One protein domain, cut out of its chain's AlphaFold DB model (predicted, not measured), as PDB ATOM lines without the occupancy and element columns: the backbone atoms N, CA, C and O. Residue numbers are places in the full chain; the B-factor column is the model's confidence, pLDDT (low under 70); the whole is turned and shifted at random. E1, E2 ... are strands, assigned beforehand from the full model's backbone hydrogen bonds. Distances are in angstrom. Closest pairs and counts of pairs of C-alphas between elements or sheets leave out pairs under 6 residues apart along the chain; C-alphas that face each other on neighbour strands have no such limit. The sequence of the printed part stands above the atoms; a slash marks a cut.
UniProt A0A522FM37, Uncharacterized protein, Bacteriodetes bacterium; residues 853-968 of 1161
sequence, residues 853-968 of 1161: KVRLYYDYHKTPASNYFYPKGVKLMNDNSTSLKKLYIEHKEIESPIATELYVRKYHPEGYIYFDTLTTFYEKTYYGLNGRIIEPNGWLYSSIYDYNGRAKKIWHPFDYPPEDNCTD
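This is residues 853 to 968 of the 1161 residues of an uncharacterized protein of Bacteriodetes bacterium (UniProt A0A522FM37). A twisted sheet of six strands makes a long wall, drawn out at one end by the long hairpin of E4 and E5, while a small separate hairpin, E2 and E3, packs by E2 on E6 and E7. The printed part has 116 residues, with no named helix and eight named strands, E1 to E8 along the chain; the class is all strand, though under half of the residues are in named elements. The large sheet runs E1, E4, E5, E6, E7, E8, antiparallel throughout. The whole is only just compact, close to loose, with a radius of gyration of the C-alphas of 16.0 A and spans of 50 by 37 by 25 A.

E5, residues 913 to 924, is the longest strand at 34.6 A, from C-alpha 913 at (39.644, -1.494, -52.529). E4, residues 899 to 907, measures 25.1 A. The sheet also holds E1, residues 853 to 857; E6, 930 to 934; E7, 940 to 945; and E8, 951 to 955, ending at (25.280, -16.004, -22.135). E2 is residues 872 to 876 and E3 882 to 886.

E4 to E8 form a meander, each strand the antiparallel neighbour of the one before. Pairing is staggered: E5 pairs with E4 over 913 to 921, N 902 and O 918 at 2.9 A, and with E6 over 921 to 924, N 923 and O 932 at 2.9 A. E1 is an edge strand beside E4. The closest C-alphas of E2 and E7, Gly 873 and Leu 940, are 5.1 A apart. In the hairpin E2 and E3, N 875 and O 883 are 2.8 A apart. E3 and E8 are apart.

The farthest C-alphas, Glu 910 and Tyr 947, are 53.5 A apart. The printed part has no cut. The links E1 to E2 and E3 to E4 are long. pLDDT is under 70 at residues 865 to 868, 892 to 893, 905 to 915 and 963 to 968.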
ATOM      1  N   LYS A 853      29.832   2.848 -45.065       88.94
ATOM      2  CA  LYS A 853      28.371   2.811 -44.910       88.94
ATOM      3  C   LYS A 853      27.966   1.926 -43.744       88.94
ATOM      4  O   LYS A 853      28.433   0.800 -43.642       88.94
ATOM      5  N   VAL A 854      27.041   2.417 -42.932       92.19
ATOM      6  CA  VAL A 854      26.279   1.610 -41.976       92.19
ATOM      7  C   VAL A 854      24.871   1.498 -42.531       92.19
ATOM      8  O   VAL A 854      24.189   2.516 -42.656       92.19
ATOM      9  N   ARG A 855      24.425   0.295 -42.890       93.56
ATOM     10  CA  ARG A 855      23.017   0.035 -43.207       93.56
ATOM     11  C   ARG A 855      22.302  -0.531 -41.992       93.56
ATOM     12  O   ARG A 855      22.885  -1.282 -41.216       93.56
ATOM     13  N   LEU A 856      21.036  -0.165 -41.854       93.50
ATOM     14  CA  LEU A 856      20.181  -0.556 -40.742       93.50
ATOM     15  C   LEU A 856      18.915  -1.208 -41.295       93.50
ATOM     16  O   LEU A 856      18.214  -0.634 -42.134       93.50
ATOM     17  N   TYR A 857      18.627  -2.415 -40.821       91.75
ATOM     18  CA  TYR A 857      17.521  -3.238 -41.287       91.75
ATOM     19  C   TYR A 857      16.511  -3.467 -40.166       91.75
ATOM     20  O   TYR A 857      16.864  -3.832 -39.048       91.75
ATOM     21  N   TYR A 858      15.238  -3.288 -40.504       90.06
ATOM     22  CA  TYR A 858      14.078  -3.433 -39.613       90.06
ATOM     23  C   TYR A 858      13.241  -4.675 -39.990       90.06
ATOM     24  O   TYR A 858      12.107  -4.845 -39.556       90.06
ATOM     25  N   ASP A 859      13.781  -5.520 -40.874       87.06
ATOM     26  CA  ASP A 859      13.157  -6.737 -41.389       87.06
ATOM     27  C   ASP A 859      14.260  -7.654 -41.939       87.06
ATOM     28  O   ASP A 859      15.027  -7.225 -42.808       87.06
ATOM     29  N   TYR A 860      14.372  -8.895 -41.453       87.38
ATOM     30  CA  TYR A 860      15.459  -9.799 -41.861       87.38
ATOM     31  C   TYR A 860      15.399 -10.130 -43.354       87.38
ATOM     32  O   TYR A 860      16.444 -10.241 -43.991       87.38
ATOM     33  N   HIS A 861      14.198 -10.169 -43.940       83.81
ATOM     34  CA  HIS A 861      13.964 -10.401 -45.372       83.81
ATOM     35  C   HIS A 861      14.498  -9.283 -46.297       83.81
ATOM     36  O   HIS A 861      14.300  -9.340 -47.509       83.81
ATOM     37  N   LYS A 862      15.114  -8.231 -45.737       84.81
ATOM     38  CA  LYS A 862      15.763  -7.131 -46.474       84.81
ATOM     39  C   LYS A 862      17.289  -7.145 -46.322       84.81
ATOM     40  O   LYS A 862      17.949  -6.305 -46.927       84.81
ATOM     41  N   THR A 863      17.843  -8.057 -45.519       86.19
ATOM     42  CA  THR A 863      19.295  -8.194 -45.317       86.19
ATOM     43  C   THR A 863      19.915  -8.995 -46.474       86.19
ATOM     44  O   THR A 863      19.313  -9.980 -46.898       86.19
ATOM     45  N   PRO A 864      21.109  -8.652 -46.995       76.56
ATOM     46  CA  PRO A 864      21.717  -9.371 -48.123       76.56
ATOM     47  C   PRO A 864      21.970 -10.868 -47.883       76.56
ATOM     48  O   PRO A 864      22.026 -11.642 -48.833       76.56
ATOM     49  N   ALA A 865      22.066 -11.292 -46.619       65.88
ATOM     50  CA  ALA A 865      22.189 -12.696 -46.231       65.88
ATOM     51  C   ALA A 865      20.879 -13.511 -46.371       65.88
ATOM     52  O   ALA A 865      20.897 -14.732 -46.198       65.88
ATOM     53  N   SER A 866      19.732 -12.882 -46.664       50.28
ATOM     54  CA  SER A 866      18.403 -13.503 -46.538       50.28
ATOM     55  C   SER A 866      17.983 -14.432 -47.691       50.28
ATOM     56  O   SER A 866      16.811 -14.469 -48.065       50.28
ATOM     57  N   ASN A 867      18.905 -15.257 -48.203       56.22
ATOM     58  CA  ASN A 867      18.537 -16.493 -48.915       56.22
ATOM     59  C   ASN A 867      17.780 -17.473 -47.991       56.22
ATOM     60  O   ASN A 867      17.072 -18.361 -48.460       56.22
ATOM     61  N   TYR A 868      17.890 -17.281 -46.672       56.84
ATOM     62  CA  TYR A 868      17.030 -17.889 -45.661       56.84
ATOM     63  C   TYR A 868      16.179 -16.811 -44.977       56.84
ATOM     64  O   TYR A 868      16.661 -15.720 -44.682       56.84
ATOM     65  N   PHE A 869      14.916 -17.132 -44.682       70.12
ATOM     66  CA  PHE A 869      13.942 -16.188 -44.107       70.12
ATOM     67  C   PHE A 869      14.331 -15.623 -42.727       70.12
ATOM     68  O   PHE A 869      13.801 -14.584 -42.337       70.12
ATOM     69  N   TYR A 870      15.241 -16.285 -42.008       84.25
ATOM     70  CA  TYR A 870      15.698 -15.930 -40.665       84.25
ATOM     71  C   TYR A 870      17.218 -16.148 -40.566       84.25
ATOM     72  O   TYR A 870      17.692 -17.178 -41.065       84.25
ATOM     73  N   PRO A 871      17.984 -15.240 -39.932       88.75
ATOM     74  CA  PRO A 871      19.412 -15.437 -39.712       88.75
ATOM     75  C   PRO A 871      19.643 -16.566 -38.700       88.75
ATOM     76  O   PRO A 871      18.801 -16.825 -37.835       88.75
ATOM     77  N   LYS A 872      20.791 -17.238 -38.814       90.50
ATOM     78  CA  LYS A 872      21.233 -18.301 -37.903       90.50
ATOM     79  C   LYS A 872      22.575 -17.926 -37.293       90.50
ATOM     80  O   LYS A 872      23.456 -17.495 -38.030       90.50
ATOM     81  N   GLY A 873      22.723 -18.138 -35.991       89.38
ATOM     82  CA  GLY A 873      23.990 -18.019 -35.277       89.38
ATOM     83  C   GLY A 873      24.410 -19.343 -34.655       89.38
ATOM     84  O   GLY A 873      23.569 -20.198 -34.366       89.38
ATOM     85  N   VAL A 874      25.711 -19.495 -34.443       91.31
ATOM     86  CA  VAL A 874      26.316 -20.630 -33.750       91.31
ATOM     87  C   VAL A 874      26.216 -20.395 -32.241       91.31
ATOM     88  O   VAL A 874      26.866 -19.507 -31.692       91.31
ATOM     89  N   LYS A 875      25.383 -21.194 -31.572       90.44
ATOM     90  CA  LYS A 875      25.364 -21.367 -30.116       90.44
ATOM     91  C   LYS A 875      26.557 -22.265 -29.776       90.44
ATOM     92  O   LYS A 875      26.532 -23.448 -30.105       90.44
ATOM     93  N   LEU A 876      27.617 -21.679 -29.216       85.94
ATOM     94  CA  LEU A 876      28.820 -22.390 -28.770       85.94
ATOM     95  C   LEU A 876      28.668 -22.757 -27.294       85.94
ATOM     96  O   LEU A 876      28.441 -21.868 -26.473       85.94
ATOM     97  N   MET A 877      28.772 -24.043 -26.978       84.44
ATOM     98  CA  MET A 877      28.570 -24.575 -25.631       84.44
ATOM     99  C   MET A 877      29.882 -24.690 -24.845       84.44
ATOM    100  O   MET A 877      30.968 -24.691 -25.422       84.44
ATOM    101  N   ASN A 878      29.779 -24.844 -23.525       84.56
ATOM    102  CA  ASN A 878      30.920 -25.001 -22.619       84.56
ATOM    103  C   ASN A 878      31.635 -26.366 -22.723       84.56
ATOM    104  O   ASN A 878      32.719 -26.529 -22.172       84.56
ATOM    105  N   ASP A 879      31.050 -27.338 -23.427       82.75
ATOM    106  CA  ASP A 879      31.679 -28.608 -23.821       82.75
ATOM    107  C   ASP A 879      32.268 -28.561 -25.250       82.75
ATOM    108  O   ASP A 879      32.646 -29.591 -25.808       82.75
ATOM    109  N   ASN A 880      32.349 -27.363 -25.845       80.81
ATOM    110  CA  ASN A 880      32.713 -27.090 -27.240       80.81
ATOM    111  C   ASN A 880      31.765 -27.684 -28.302       80.81
ATOM    112  O   ASN A 880      32.057 -27.586 -29.498       80.81
ATOM    113  N   SER A 881      30.612 -28.249 -27.921       86.38
ATOM    114  CA  SER A 881      29.568 -28.584 -28.892       86.38
ATOM    115  C   SER A 881      28.939 -27.314 -29.489       86.38
ATOM    116  O   SER A 881      29.033 -26.212 -28.939       86.38
ATOM    117  N   THR A 882      28.328 -27.445 -30.671       87.69
ATOM    118  CA  THR A 882      27.826 -26.294 -31.437       87.69
ATOM    119  C   THR A 882      26.446 -26.582 -32.020       87.69
ATOM    120  O   THR A 882      26.284 -27.594 -32.708       87.69
ATOM    121  N   SER A 883      25.474 -25.681 -31.848       90.44
ATOM    122  CA  SER A 883      24.163 -25.789 -32.508       90.44
ATOM    123  C   SER A 883      23.723 -24.476 -33.170       90.44
ATOM    124  O   SER A 883      24.184 -23.389 -32.826       90.44
ATOM    125  N   LEU A 884      22.865 -24.553 -34.196       90.44
ATOM    126  CA  LEU A 884      22.451 -23.386 -34.989       90.44
ATOM    127  C   LEU A 884      21.107 -22.819 -34.514       90.44
ATOM    128  O   LEU A 884      20.042 -23.331 -34.874       90.44
ATOM    129  N   LYS A 885      21.137 -21.704 -33.777       89.69
ATOM    130  CA  LYS A 885      19.926 -20.994 -33.342       89.69
ATOM    131  C   LYS A 885      19.487 -19.984 -34.406       89.69
ATOM    132  O   LYS A 885      20.284 -19.169 -34.862       89.69
ATOM    133  N   LYS A 886      18.208 -20.015 -34.794       89.38
ATOM    134  CA  LYS A 886      17.571 -18.944 -35.584       89.38
ATOM    135  C   LYS A 886      17.232 -17.759 -34.675       89.38
ATOM    136  O   LYS A 886      16.846 -18.002 -33.533       89.38
ATOM    137  N   LEU A 887      17.279 -16.533 -35.200       87.75
ATOM    138  CA  LEU A 887      16.585 -15.395 -34.579       87.75
ATOM    139  C   LEU A 887      15.224 -15.160 -35.229       87.75
ATOM    140  O   LEU A 887      15.081 -15.289 -36.447       87.75
ATOM    141  N   TYR A 888      14.256 -14.720 -34.434       83.38
ATOM    142  CA  TYR A 888      12.925 -14.342 -34.904       83.38
ATOM    143  C   TYR A 888      12.693 -12.828 -34.813       83.38
ATOM    144  O   TYR A 888      13.484 -12.085 -34.232       83.38
ATOM    145  N   ILE A 889      11.617 -12.350 -35.444       80.75
ATOM    146  CA  ILE A 889      11.181 -10.949 -35.352       80.75
ATOM    147  C   ILE A 889       9.885 -10.913 -34.545       80.75
ATOM    148  O   ILE A 889       8.803 -10.728 -35.099       80.75
ATOM    149  N   GLU A 890       9.998 -11.162 -33.241       70.38
ATOM    150  CA  GLU A 890       8.836 -11.309 -32.353       70.38
ATOM    151  C   GLU A 890       8.010 -10.016 -32.244       70.38
ATOM    152  O   GLU A 890       6.790 -10.080 -32.112       70.38
ATOM    153  N   HIS A 891       8.666  -8.856 -32.375       71.94
ATOM    154  CA  HIS A 891       8.074  -7.535 -32.154       71.94
ATOM    155  C   HIS A 891       8.359  -6.550 -33.304       71.94
ATOM    156  O   HIS A 891       9.216  -5.671 -33.193       71.94
ATOM    157  N   LYS A 892       7.632  -6.675 -34.428       67.69
ATOM    158  CA  LYS A 892       7.730  -5.735 -35.575       67.69
ATOM    159  C   LYS A 892       7.169  -4.335 -35.272       67.69
ATOM    160  O   LYS A 892       7.378  -3.410 -36.051       67.69
ATOM    161  N   GLU A 893       6.463  -4.174 -34.156       66.25
ATOM    162  CA  GLU A 893       5.977  -2.901 -33.620       66.25
ATOM    163  C   GLU A 893       7.082  -2.013 -33.019       66.25
ATOM    164  O   GLU A 893       6.850  -0.828 -32.785       66.25
ATOM    165  N   ILE A 894       8.278  -2.558 -32.771       71.94
ATOM    166  CA  ILE A 894       9.395  -1.812 -32.186       71.94
ATOM    167  C   ILE A 894      10.196  -1.136 -33.301       71.94
ATOM    168  O   ILE A 894      10.832  -1.795 -34.120       71.94
ATOM    169  N   GLU A 895      10.233   0.198 -33.291       78.81
ATOM    170  CA  GLU A 895      10.932   1.031 -34.285       78.81
ATOM    171  C   GLU A 895      12.470   1.048 -34.111       78.81
ATOM    172  O   GLU A 895      13.125   2.084 -34.230       78.81
ATOM    173  N   SER A 896      13.072  -0.111 -33.827       85.38
ATOM    174  CA  SER A 896      14.520  -0.321 -33.682       85.38
ATOM    175  C   SER A 896      15.068  -1.231 -34.784       85.38
ATOM    176  O   SER A 896      14.376  -2.165 -35.191       85.38
ATOM    177  N   PRO A 897      16.317  -1.027 -35.243       90.38
ATOM    178  CA  PRO A 897      16.944  -1.954 -36.172       90.38
ATOM    179  C   PRO A 897      17.148  -3.326 -35.515       90.38
ATOM    180  O   PRO A 897      17.541  -3.431 -34.349       90.38
ATOM    181  N   ILE A 898      16.895  -4.369 -36.302       91.50
ATOM    182  CA  ILE A 898      17.118  -5.780 -35.968       91.50
ATOM    183  C   ILE A 898      18.326  -6.363 -36.710       91.50
ATOM    184  O   ILE A 898      18.751  -7.465 -36.401       91.50
ATOM    185  N   ALA A 899      18.924  -5.638 -37.657       91.81
ATOM    186  CA  ALA A 899      20.288  -5.916 -38.100       91.81
ATOM    187  C   ALA A 899      21.022  -4.631 -38.503       91.81
ATOM    188  O   ALA A 899      20.407  -3.680 -38.993       91.81
ATOM    189  N   THR A 900      22.339  -4.640 -38.323       92.56
ATOM    190  CA  THR A 900      23.267  -3.570 -38.704       92.56
ATOM    191  C   THR A 900      24.353  -4.169 -39.584       92.56
ATOM    192  O   THR A 900      24.984  -5.140 -39.189       92.56
ATOM    193  N   GLU A 901      24.584  -3.586 -40.756       92.00
ATOM    194  CA  GLU A 901      25.593  -4.023 -41.727       92.00
ATOM    195  C   GLU A 901      26.601  -2.897 -41.954       92.00
ATOM    196  O   GLU A 901      26.265  -1.839 -42.501       92.00
ATOM    197  N   LEU A 902      27.835  -3.118 -41.508       87.44
ATOM    198  CA  LEU A 902      28.955  -2.202 -41.671       87.44
ATOM    199  C   LEU A 902      29.758  -2.581 -42.918       87.44
ATOM    200  O   LEU A 902      30.351  -3.656 -42.987       87.44
ATOM    201  N   TYR A 903      29.813  -1.661 -43.879       83.62
ATOM    202  CA  TYR A 903      30.680  -1.742 -45.051       83.62
ATOM    203  C   TYR A 903      32.100  -1.324 -44.665       83.62
ATOM    204  O   TYR A 903      32.432  -0.133 -44.685       83.62
ATOM    205  N   VAL A 904      32.920  -2.313 -44.318       70.00
ATOM    206  CA  VAL A 904      34.350  -2.155 -44.037       70.00
ATOM    207  C   VAL A 904      35.101  -2.135 -45.365       70.00
ATOM    208  O   VAL A 904      34.857  -2.967 -46.238       70.00
ATOM    209  N   ARG A 905      36.028  -1.190 -45.547       63.78
ATOM    210  CA  ARG A 905      36.970  -1.254 -46.669       63.78
ATOM    211  C   ARG A 905      38.071  -2.248 -46.338       63.78
ATOM    212  O   ARG A 905      38.712  -2.114 -45.304       63.78
ATOM    213  N   LYS A 906      38.331  -3.176 -47.252       57.38
ATOM    214  CA  LYS A 906      39.531  -4.013 -47.245       57.38
ATOM    215  C   LYS A 906      40.281  -3.797 -48.554       57.38
ATOM    216  O   LYS A 906      39.668  -3.576 -49.601       57.38
ATOM    217  N   TYR A 907      41.606  -3.828 -48.503       48.44
ATOM    218  CA  TYR A 907      42.414  -3.889 -49.717       48.44
ATOM    219  C   TYR A 907      42.443  -5.339 -50.202       48.44
ATOM    220  O   TYR A 907      42.657  -6.258 -49.415       48.44
ATOM    221  N   HIS A 908      42.171  -5.546 -51.485       57.00
ATOM    222  CA  HIS A 908      42.339  -6.837 -52.142       57.00
ATOM    223  C   HIS A 908      43.841  -7.118 -52.326       57.00
ATOM    224  O   HIS A 908      44.594  -6.150 -52.478       57.00
ATOM    225  N   PRO A 909      44.290  -8.388 -52.396       41.72
ATOM    226  CA  PRO A 909      45.661  -8.732 -52.792       41.72
ATOM    227  C   PRO A 909      46.133  -7.991 -54.058       41.72
ATOM    228  O   PRO A 909      47.226  -7.438 -54.103       41.72
ATOM    229  N   GLU A 910      45.237  -7.842 -55.039       52.59
ATOM    230  CA  GLU A 910      45.452  -7.110 -56.302       52.59
ATOM    231  C   GLU A 910      45.449  -5.563 -56.168       52.59
ATOM    232  O   GLU A 910      45.344  -4.839 -57.158       52.59
ATOM    233  N   GLY A 911      45.513  -5.015 -54.952       42.88
ATOM    234  CA  GLY A 911      45.687  -3.581 -54.685       42.88
ATOM    235  C   GLY A 911      44.452  -2.688 -54.868       42.88
ATOM    236  O   GLY A 911      44.515  -1.500 -54.544       42.88
ATOM    237  N   TYR A 912      43.314  -3.213 -55.339       62.53
ATOM    238  CA  TYR A 912      42.052  -2.466 -55.362       62.53
ATOM    239  C   TYR A 912      41.315  -2.524 -54.015       62.53
ATOM    240  O   TYR A 912      41.426  -3.484 -53.257       62.53
ATOM    241  N   ILE A 913      40.516  -1.497 -53.712       57.28
ATOM    242  CA  ILE A 913      39.644  -1.494 -52.529       57.28
ATOM    243  C   ILE A 913      38.395  -2.321 -52.836       57.28
ATOM    244  O   ILE A 913      37.634  -1.969 -53.741       57.28
ATOM    245  N   TYR A 914      38.142  -3.360 -52.043       67.00
ATOM    246  CA  TYR A 914      36.837  -4.012 -51.969       67.00
ATOM    247  C   TYR A 914      36.112  -3.627 -50.674       67.00
ATOM    248  O   TYR A 914      36.681  -3.025 -49.758       67.00
ATOM    249  N   PHE A 915      34.817  -3.926 -50.623       65.44
ATOM    250  CA  PHE A 915      34.011  -3.726 -49.426       65.44
ATOM    251  C   PHE A 915      33.593  -5.082 -48.878       65.44
ATOM    252  O   PHE A 915      32.975  -5.869 -49.592       65.44
ATOM    253  N   ASP A 916      33.919  -5.312 -47.616       74.81
ATOM    254  CA  ASP A 916      33.438  -6.436 -46.825       74.81
ATOM    255  C   ASP A 916      32.263  -5.971 -45.947       74.81
ATOM    256  O   ASP A 916      32.124  -4.777 -45.659       74.81
ATOM    257  N   THR A 917      31.395  -6.892 -45.540       81.69
ATOM    258  CA  THR A 917      30.157  -6.594 -44.804       81.69
ATOM    259  C   THR A 917      30.133  -7.314 -43.468       81.69
ATOM    260  O   THR A 917      29.794  -8.495 -43.396       81.69
ATOM    261  N   LEU A 918      30.440  -6.585 -42.393       82.69
ATOM    262  CA  LEU A 918      30.252  -7.077 -41.032       82.69
ATOM    263  C   LEU A 918      28.793  -6.849 -40.627       82.69
ATOM    264  O   LEU A 918      28.386  -5.707 -40.395       82.69
ATOM    265  N   THR A 919      28.008  -7.926 -40.563       89.00
ATOM    266  CA  THR A 919      26.566  -7.853 -40.284       89.00
ATOM    267  C   THR A 919      26.226  -8.476 -38.936       89.00
ATOM    268  O   THR A 919      26.342  -9.684 -38.752       89.00
ATOM    269  N   THR A 920      25.757  -7.640 -38.012       91.31
ATOM    270  CA  THR A 920      25.245  -8.033 -36.694       91.31
ATOM    271  C   THR A 920      23.719  -8.113 -36.742       91.31
ATOM    272  O   THR A 920      23.075  -7.198 -37.258       91.31
ATOM    273  N   PHE A 921      23.121  -9.160 -36.171       93.25
ATOM    274  CA  PHE A 921      21.662  -9.330 -36.068       93.25
ATOM    275  C   PHE A 921      21.211  -9.255 -34.599       93.25
ATOM    276  O   PHE A 921      21.954  -9.662 -33.712       93.25
ATOM    277  N   TYR A 922      20.000  -8.760 -34.333       93.25
ATOM    278  CA  TYR A 922      19.455  -8.517 -32.994       93.25
ATOM    279  C   TYR A 922      18.001  -8.991 -32.887       93.25
ATOM    280  O   TYR A 922      17.092  -8.415 -33.486       93.25
ATOM    281  N   GLU A 923      17.760  -9.983 -32.039       90.69
ATOM    282  CA  GLU A 923      16.417 -10.342 -31.599       90.69
ATOM    283  C   GLU A 923      15.997  -9.383 -30.482       90.69
ATOM    284  O   GLU A 923      16.716  -9.206 -29.494       90.69
ATOM    285  N   LYS A 924      14.850  -8.722 -30.649       88.38
ATOM    286  CA  LYS A 924      14.366  -7.684 -29.735       88.38
ATOM    287  C   LYS A 924      13.268  -8.224 -28.831       88.38
ATOM    288  O   LYS A 924      12.288  -8.768 -29.327       88.38
ATOM    289  N   THR A 925      13.404  -8.016 -27.523       83.62
ATOM    290  CA  THR A 925      12.320  -8.276 -26.562       83.62
ATOM    291  C   THR A 925      11.223  -7.215 -26.678       83.62
ATOM    292  O   THR A 925      11.455  -6.149 -27.249       83.62
ATOM    293  N   TYR A 926      10.062  -7.451 -26.059       73.50
ATOM    294  CA  TYR A 926       8.932  -6.506 -25.979       73.50
ATOM    295  C   TYR A 926       9.306  -5.076 -25.519       73.50
ATOM    296  O   TYR A 926       8.594  -4.121 -25.820       73.50
ATOM    297  N   TYR A 927      10.434  -4.909 -24.819       77.56
ATOM    298  CA  TYR A 927      10.938  -3.617 -24.331       77.56
ATOM    299  C   TYR A 927      12.034  -2.989 -25.220       77.56
ATOM    300  O   TYR A 927      12.643  -1.994 -24.836       77.56
ATOM    301  N   GLY A 928      12.336  -3.568 -26.389       81.12
ATOM    302  CA  GLY A 928      13.358  -3.081 -27.333       81.12
ATOM    303  C   GLY A 928      14.808  -3.449 -26.981       81.12
ATOM    304  O   GLY A 928      15.738  -3.093 -27.717       81.12
ATOM    305  N   LEU A 929      15.003  -4.192 -25.889       87.00
ATOM    306  CA  LEU A 929      16.296  -4.716 -25.443       87.00
ATOM    307  C   LEU A 929      16.730  -5.909 -26.310       87.00
ATOM    308  O   LEU A 929      15.888  -6.600 -26.885       87.00
ATOM    309  N   ASN A 930      18.037  -6.159 -26.402       90.75
ATOM    310  CA  ASN A 930      18.597  -7.249 -27.207       90.75
ATOM    311  C   ASN A 930      18.436  -8.590 -26.473       90.75
ATOM    312  O   ASN A 930      19.255  -8.923 -25.624       90.75
ATOM    313  N   GLY A 931      17.396  -9.361 -26.794       89.00
ATOM    314  CA  GLY A 931      17.184 -10.703 -26.239       89.00
ATOM    315  C   GLY A 931      18.209 -11.718 -26.752       89.00
ATOM    316  O   GLY A 931      18.695 -12.552 -25.993       89.00
ATOM    317  N   ARG A 932      18.596 -11.610 -28.027       92.69
ATOM    318  CA  ARG A 932      19.715 -12.353 -28.627       92.69
ATOM    319  C   ARG A 932      20.451 -11.475 -29.631       92.69
ATOM    320  O   ARG A 932      19.865 -10.553 -30.199       92.69
ATOM    321  N   ILE A 933      21.723 -11.770 -29.860       93.94
ATOM    322  CA  ILE A 933      22.573 -11.101 -30.848       93.94
ATOM    323  C   ILE A 933      23.308 -12.184 -31.642       93.94
ATOM    324  O   ILE A 933      23.766 -13.159 -31.053       93.94
ATOM    325  N   ILE A 934      23.424 -12.018 -32.960       92.00
ATOM    326  CA  ILE A 934      24.415 -12.741 -33.767       92.00
ATOM    327  C   ILE A 934      25.486 -11.737 -34.170       92.00
ATOM    328  O   ILE A 934      25.169 -10.722 -34.794       92.00
ATOM    329  N   GLU A 935      26.728 -12.012 -33.800       89.19
ATOM    330  CA  GLU A 935      27.897 -11.205 -34.146       89.19
ATOM    331  C   GLU A 935      28.380 -11.461 -35.593       89.19
ATOM    332  O   GLU A 935      28.002 -12.464 -36.200       89.19
ATOM    333  N   PRO A 936      29.236 -10.595 -36.178       85.31
ATOM    334  CA  PRO A 936      29.731 -10.768 -37.552       85.31
ATOM    335  C   PRO A 936      30.567 -12.039 -37.800       85.31
ATOM    336  O   PRO A 936      30.709 -12.462 -38.943       85.31
ATOM    337  N   ASN A 937      31.098 -12.658 -36.741       83.19
ATOM    338  CA  ASN A 937      31.734 -13.987 -36.736       83.19
ATOM    339  C   ASN A 937      30.711 -15.151 -36.819       83.19
ATOM    340  O   ASN A 937      31.098 -16.314 -36.919       83.19
ATOM    341  N   GLY A 938      29.409 -14.854 -36.765       87.94
ATOM    342  CA  GLY A 938      28.314 -15.821 -36.727       87.94
ATOM    343  C   GLY A 938      27.981 -16.368 -35.335       87.94
ATOM    344  O   GLY A 938      27.081 -17.199 -35.231       87.94
ATOM    345  N   TRP A 939      28.660 -15.944 -34.267       90.12
ATOM    346  CA  TRP A 939      28.438 -16.442 -32.905       90.12
ATOM    347  C   TRP A 939      27.185 -15.842 -32.259       90.12
ATOM    348  O   TRP A 939      26.821 -14.693 -32.513       90.12
ATOM    349  N   LEU A 940      26.513 -16.634 -31.418       91.69
ATOM    350  CA  LEU A 940      25.289 -16.249 -30.715       91.69
ATOM    351  C   LEU A 940      25.573 -15.764 -29.284       91.69
ATOM    352  O   LEU A 940      26.078 -16.515 -28.455       91.69
ATOM    353  N   TYR A 941      25.092 -14.572 -28.952       92.69
ATOM    354  CA  TYR A 941      24.961 -14.055 -27.587       92.69
ATOM    355  C   TYR A 941      23.477 -14.000 -27.183       92.69
ATOM    356  O   TYR A 941      22.606 -13.773 -28.027       92.69
ATOM    357  N   SER A 942      23.163 -14.192 -25.900       90.44
ATOM    358  CA  SER A 942      21.780 -14.232 -25.392       90.44
ATOM    359  C   SER A 942      21.636 -13.508 -24.052       90.44
ATOM    360  O   SER A 942      22.526 -13.541 -23.205       90.44
ATOM    361  N   SER A 943      20.496 -12.851 -23.841       89.81
ATOM    362  CA  SER A 943      20.148 -12.124 -22.619       89.81
ATOM    363  C   SER A 943      18.664 -12.264 -22.290       89.81
ATOM    364  O   SER A 943      17.791 -11.924 -23.087       89.81
ATOM    365  N   ILE A 944      18.362 -12.714 -21.073       84.12
ATOM    366  CA  ILE A 944      16.996 -12.764 -20.538       84.12
ATOM    367  C   ILE A 944      16.817 -11.608 -19.560       84.12
ATOM    368  O   ILE A 944      17.621 -11.434 -18.646       84.12
ATOM    369  N   TYR A 945      15.722 -10.866 -19.711       82.00
ATOM    370  CA  TYR A 945      15.370  -9.726 -18.865       82.00
ATOM    371  C   TYR A 945      14.154 -10.027 -17.972       82.00
ATOM    372  O   TYR A 945      13.416 -10.990 -18.190       82.00
ATOM    373  N   ASP A 946      13.939  -9.210 -16.941       79.06
ATOM    374  CA  ASP A 946      12.664  -9.133 -16.225       79.06
ATOM    375  C   ASP A 946      11.706  -8.097 -16.850       79.06
ATOM    376  O   ASP A 946      12.052  -7.391 -17.797       79.06
ATOM    377  N   TYR A 947      10.491  -7.988 -16.305       74.31
ATOM    378  CA  TYR A 947       9.472  -7.030 -16.761       74.31
ATOM    379  C   TYR A 947       9.862  -5.547 -16.583       74.31
ATOM    380  O   TYR A 947       9.166  -4.671 -17.090       74.31
ATOM    381  N   ASN A 948      10.964  -5.262 -15.880       75.62
ATOM    382  CA  ASN A 948      11.527  -3.925 -15.694       75.62
ATOM    383  C   ASN A 948      12.759  -3.690 -16.594       75.62
ATOM    384  O   ASN A 948      13.449  -2.685 -16.433       75.62
ATOM    385  N   GLY A 949      13.074  -4.617 -17.506       72.62
ATOM    386  CA  GLY A 949      14.227  -4.523 -18.402       72.62
ATOM    387  C   GLY A 949      15.583  -4.819 -17.750       72.62
ATOM    388  O   GLY A 949      16.617  -4.511 -18.339       72.62
ATOM    389  N   ARG A 950      15.620  -5.415 -16.550       75.12
ATOM    390  CA  ARG A 950      16.872  -5.782 -15.863       75.12
ATOM    391  C   ARG A 950      17.326  -7.170 -16.299       75.12
ATOM    392  O   ARG A 950      16.513  -8.092 -16.324       75.12
ATOM    393  N   ALA A 951      18.608  -7.337 -16.618       78.25
ATOM    394  CA  ALA A 951      19.152  -8.634 -17.021       78.25
ATOM    395  C   ALA A 951      19.078  -9.645 -15.858       78.25
ATOM    396  O   ALA A 951      19.630  -9.418 -14.783       78.25
ATOM    397  N   LYS A 952      18.386 -10.765 -16.080       80.50
ATOM    398  CA  LYS A 952      18.339 -11.930 -15.182       80.50
ATOM    399  C   LYS A 952      19.484 -12.901 -15.452       80.50
ATOM    400  O   LYS A 952      20.021 -13.485 -14.514       80.50
ATOM    401  N   LYS A 953      19.795 -13.112 -16.734       79.94
ATOM    402  CA  LYS A 953      20.827 -14.031 -17.219       79.94
ATOM    403  C   LYS A 953      21.411 -13.510 -18.527       79.94
ATOM    404  O   LYS A 953      20.675 -12.971 -19.351       79.94
ATOM    405  N   ILE A 954      22.709 -13.715 -18.690       83.62
ATOM    406  CA  ILE A 954      23.492 -13.460 -19.897       83.62
ATOM    407  C   ILE A 954      24.157 -14.788 -20.292       83.62
ATOM    408  O   ILE A 954      24.412 -15.621 -19.421       83.62
ATOM    409  N   TRP A 955      24.389 -14.984 -21.588       85.94
ATOM    410  CA  TRP A 955      25.280 -16.004 -22.135       85.94
ATOM    411  C   TRP A 955      26.121 -15.393 -23.257       85.94
ATOM    412  O   TRP A 955      25.574 -14.931 -24.265       85.94
ATOM    413  N   HIS A 956      27.435 -15.444 -23.098       87.94
ATOM    414  CA  HIS A 956      28.413 -15.303 -24.166       87.94
ATOM    415  C   HIS A 956      28.588 -16.641 -24.916       87.94
ATOM    416  O   HIS A 956      28.092 -17.682 -24.472       87.94
ATOM    417  N   PRO A 957      29.271 -16.657 -26.071       75.69
ATOM    418  CA  PRO A 957      29.786 -17.898 -26.644       75.69
ATOM    419  C   PRO A 957      30.614 -18.665 -25.599       75.69
ATOM    420  O   PRO A 957      31.318 -18.043 -24.811       75.69
ATOM    421  N   PHE A 958      30.497 -19.994 -25.580       80.56
ATOM    422  CA  PHE A 958      31.047 -20.906 -24.563       80.56
ATOM    423  C   PHE A 958      30.402 -20.847 -23.156       80.56
ATOM    424  O   PHE A 958      30.598 -21.782 -22.390       80.56
ATOM    425  N   ASP A 959      29.536 -19.874 -22.822       79.38
ATOM    426  CA  ASP A 959      28.757 -19.899 -21.557       79.38
ATOM    427  C   ASP A 959      27.561 -20.870 -21.593       79.38
ATOM    428  O   ASP A 959      26.916 -21.136 -20.570       79.38
ATOM    429  N   TYR A 960      27.146 -21.321 -22.780       81.25
ATOM    430  CA  TYR A 960      25.933 -22.123 -22.907       81.25
ATOM    431  C   TYR A 960      26.169 -23.550 -22.380       81.25
ATOM    432  O   TYR A 960      27.110 -24.207 -22.815       81.25
ATOM    433  N   PRO A 961      25.321 -24.062 -21.470       77.94
ATOM    434  CA  PRO A 961      25.420 -25.446 -21.010       77.94
ATOM    435  C   PRO A 961      25.010 -26.442 -22.116       77.94
ATOM    436  O   PRO A 961      24.276 -26.048 -23.034       77.94
ATOM    437  N   PRO A 962      25.399 -27.728 -22.007       77.56
ATOM    438  CA  PRO A 962      25.127 -28.746 -23.025       77.56
ATOM    439  C   PRO A 962      23.625 -28.988 -23.217       77.56
ATOM    440  O   PRO A 962      22.843 -28.838 -22.272       77.56
ATOM    441  N   GLU A 963      23.210 -29.386 -24.426       66.94
ATOM    442  CA  GLU A 963      21.780 -29.460 -24.789       66.94
ATOM    443  C   GLU A 963      20.986 -30.443 -23.914       66.94
ATOM    444  O   GLU A 963      19.874 -30.112 -23.500       66.94
ATOM    445  N   ASP A 964      21.595 -31.563 -23.508       56.88
ATOM    446  CA  ASP A 964      20.996 -32.568 -22.612       56.88
ATOM    447  C   ASP A 964      20.568 -32.010 -21.238       56.88
ATOM    448  O   ASP A 964      19.705 -32.580 -20.574       56.88
ATOM    449  N   ASN A 965      21.147 -30.881 -20.806       55.19
ATOM    450  CA  ASN A 965      20.829 -30.206 -19.542       55.19
ATOM    451  C   ASN A 965      20.049 -28.890 -19.729       55.19
ATOM    452  O   ASN A 965      19.891 -28.132 -18.766       55.19
ATOM    453  N   CYS A 966      19.572 -28.571 -20.939       50.28
ATOM    454  CA  CYS A 966      18.844 -27.327 -21.191       50.28
ATOM    455  C   CYS A 966      17.651 -27.473 -22.141       50.28
ATOM    456  O   CYS A 966      17.698 -27.148 -23.329       50.28
ATOM    457  N   THR A 967      16.506 -27.784 -21.537       51.16
ATOM    458  CA  THR A 967      15.207 -27.330 -22.032       51.16
ATOM    459  C   THR A 967      15.172 -25.793 -22.056       51.16
ATOM    460  O   THR A 967      14.808 -25.144 -21.081       51.16
ATOM    461  N   ASP A 968      15.478 -25.196 -23.215       50.91
ATOM    462  CA  ASP A 968      15.369 -23.747 -23.527       50.91
ATOM    463  C   ASP A 968      13.953 -23.138 -23.260       50.91
ATOM    464  O   ASP A 968      13.730 -21.955 -23.518       50.91
TER     465      ASP A 968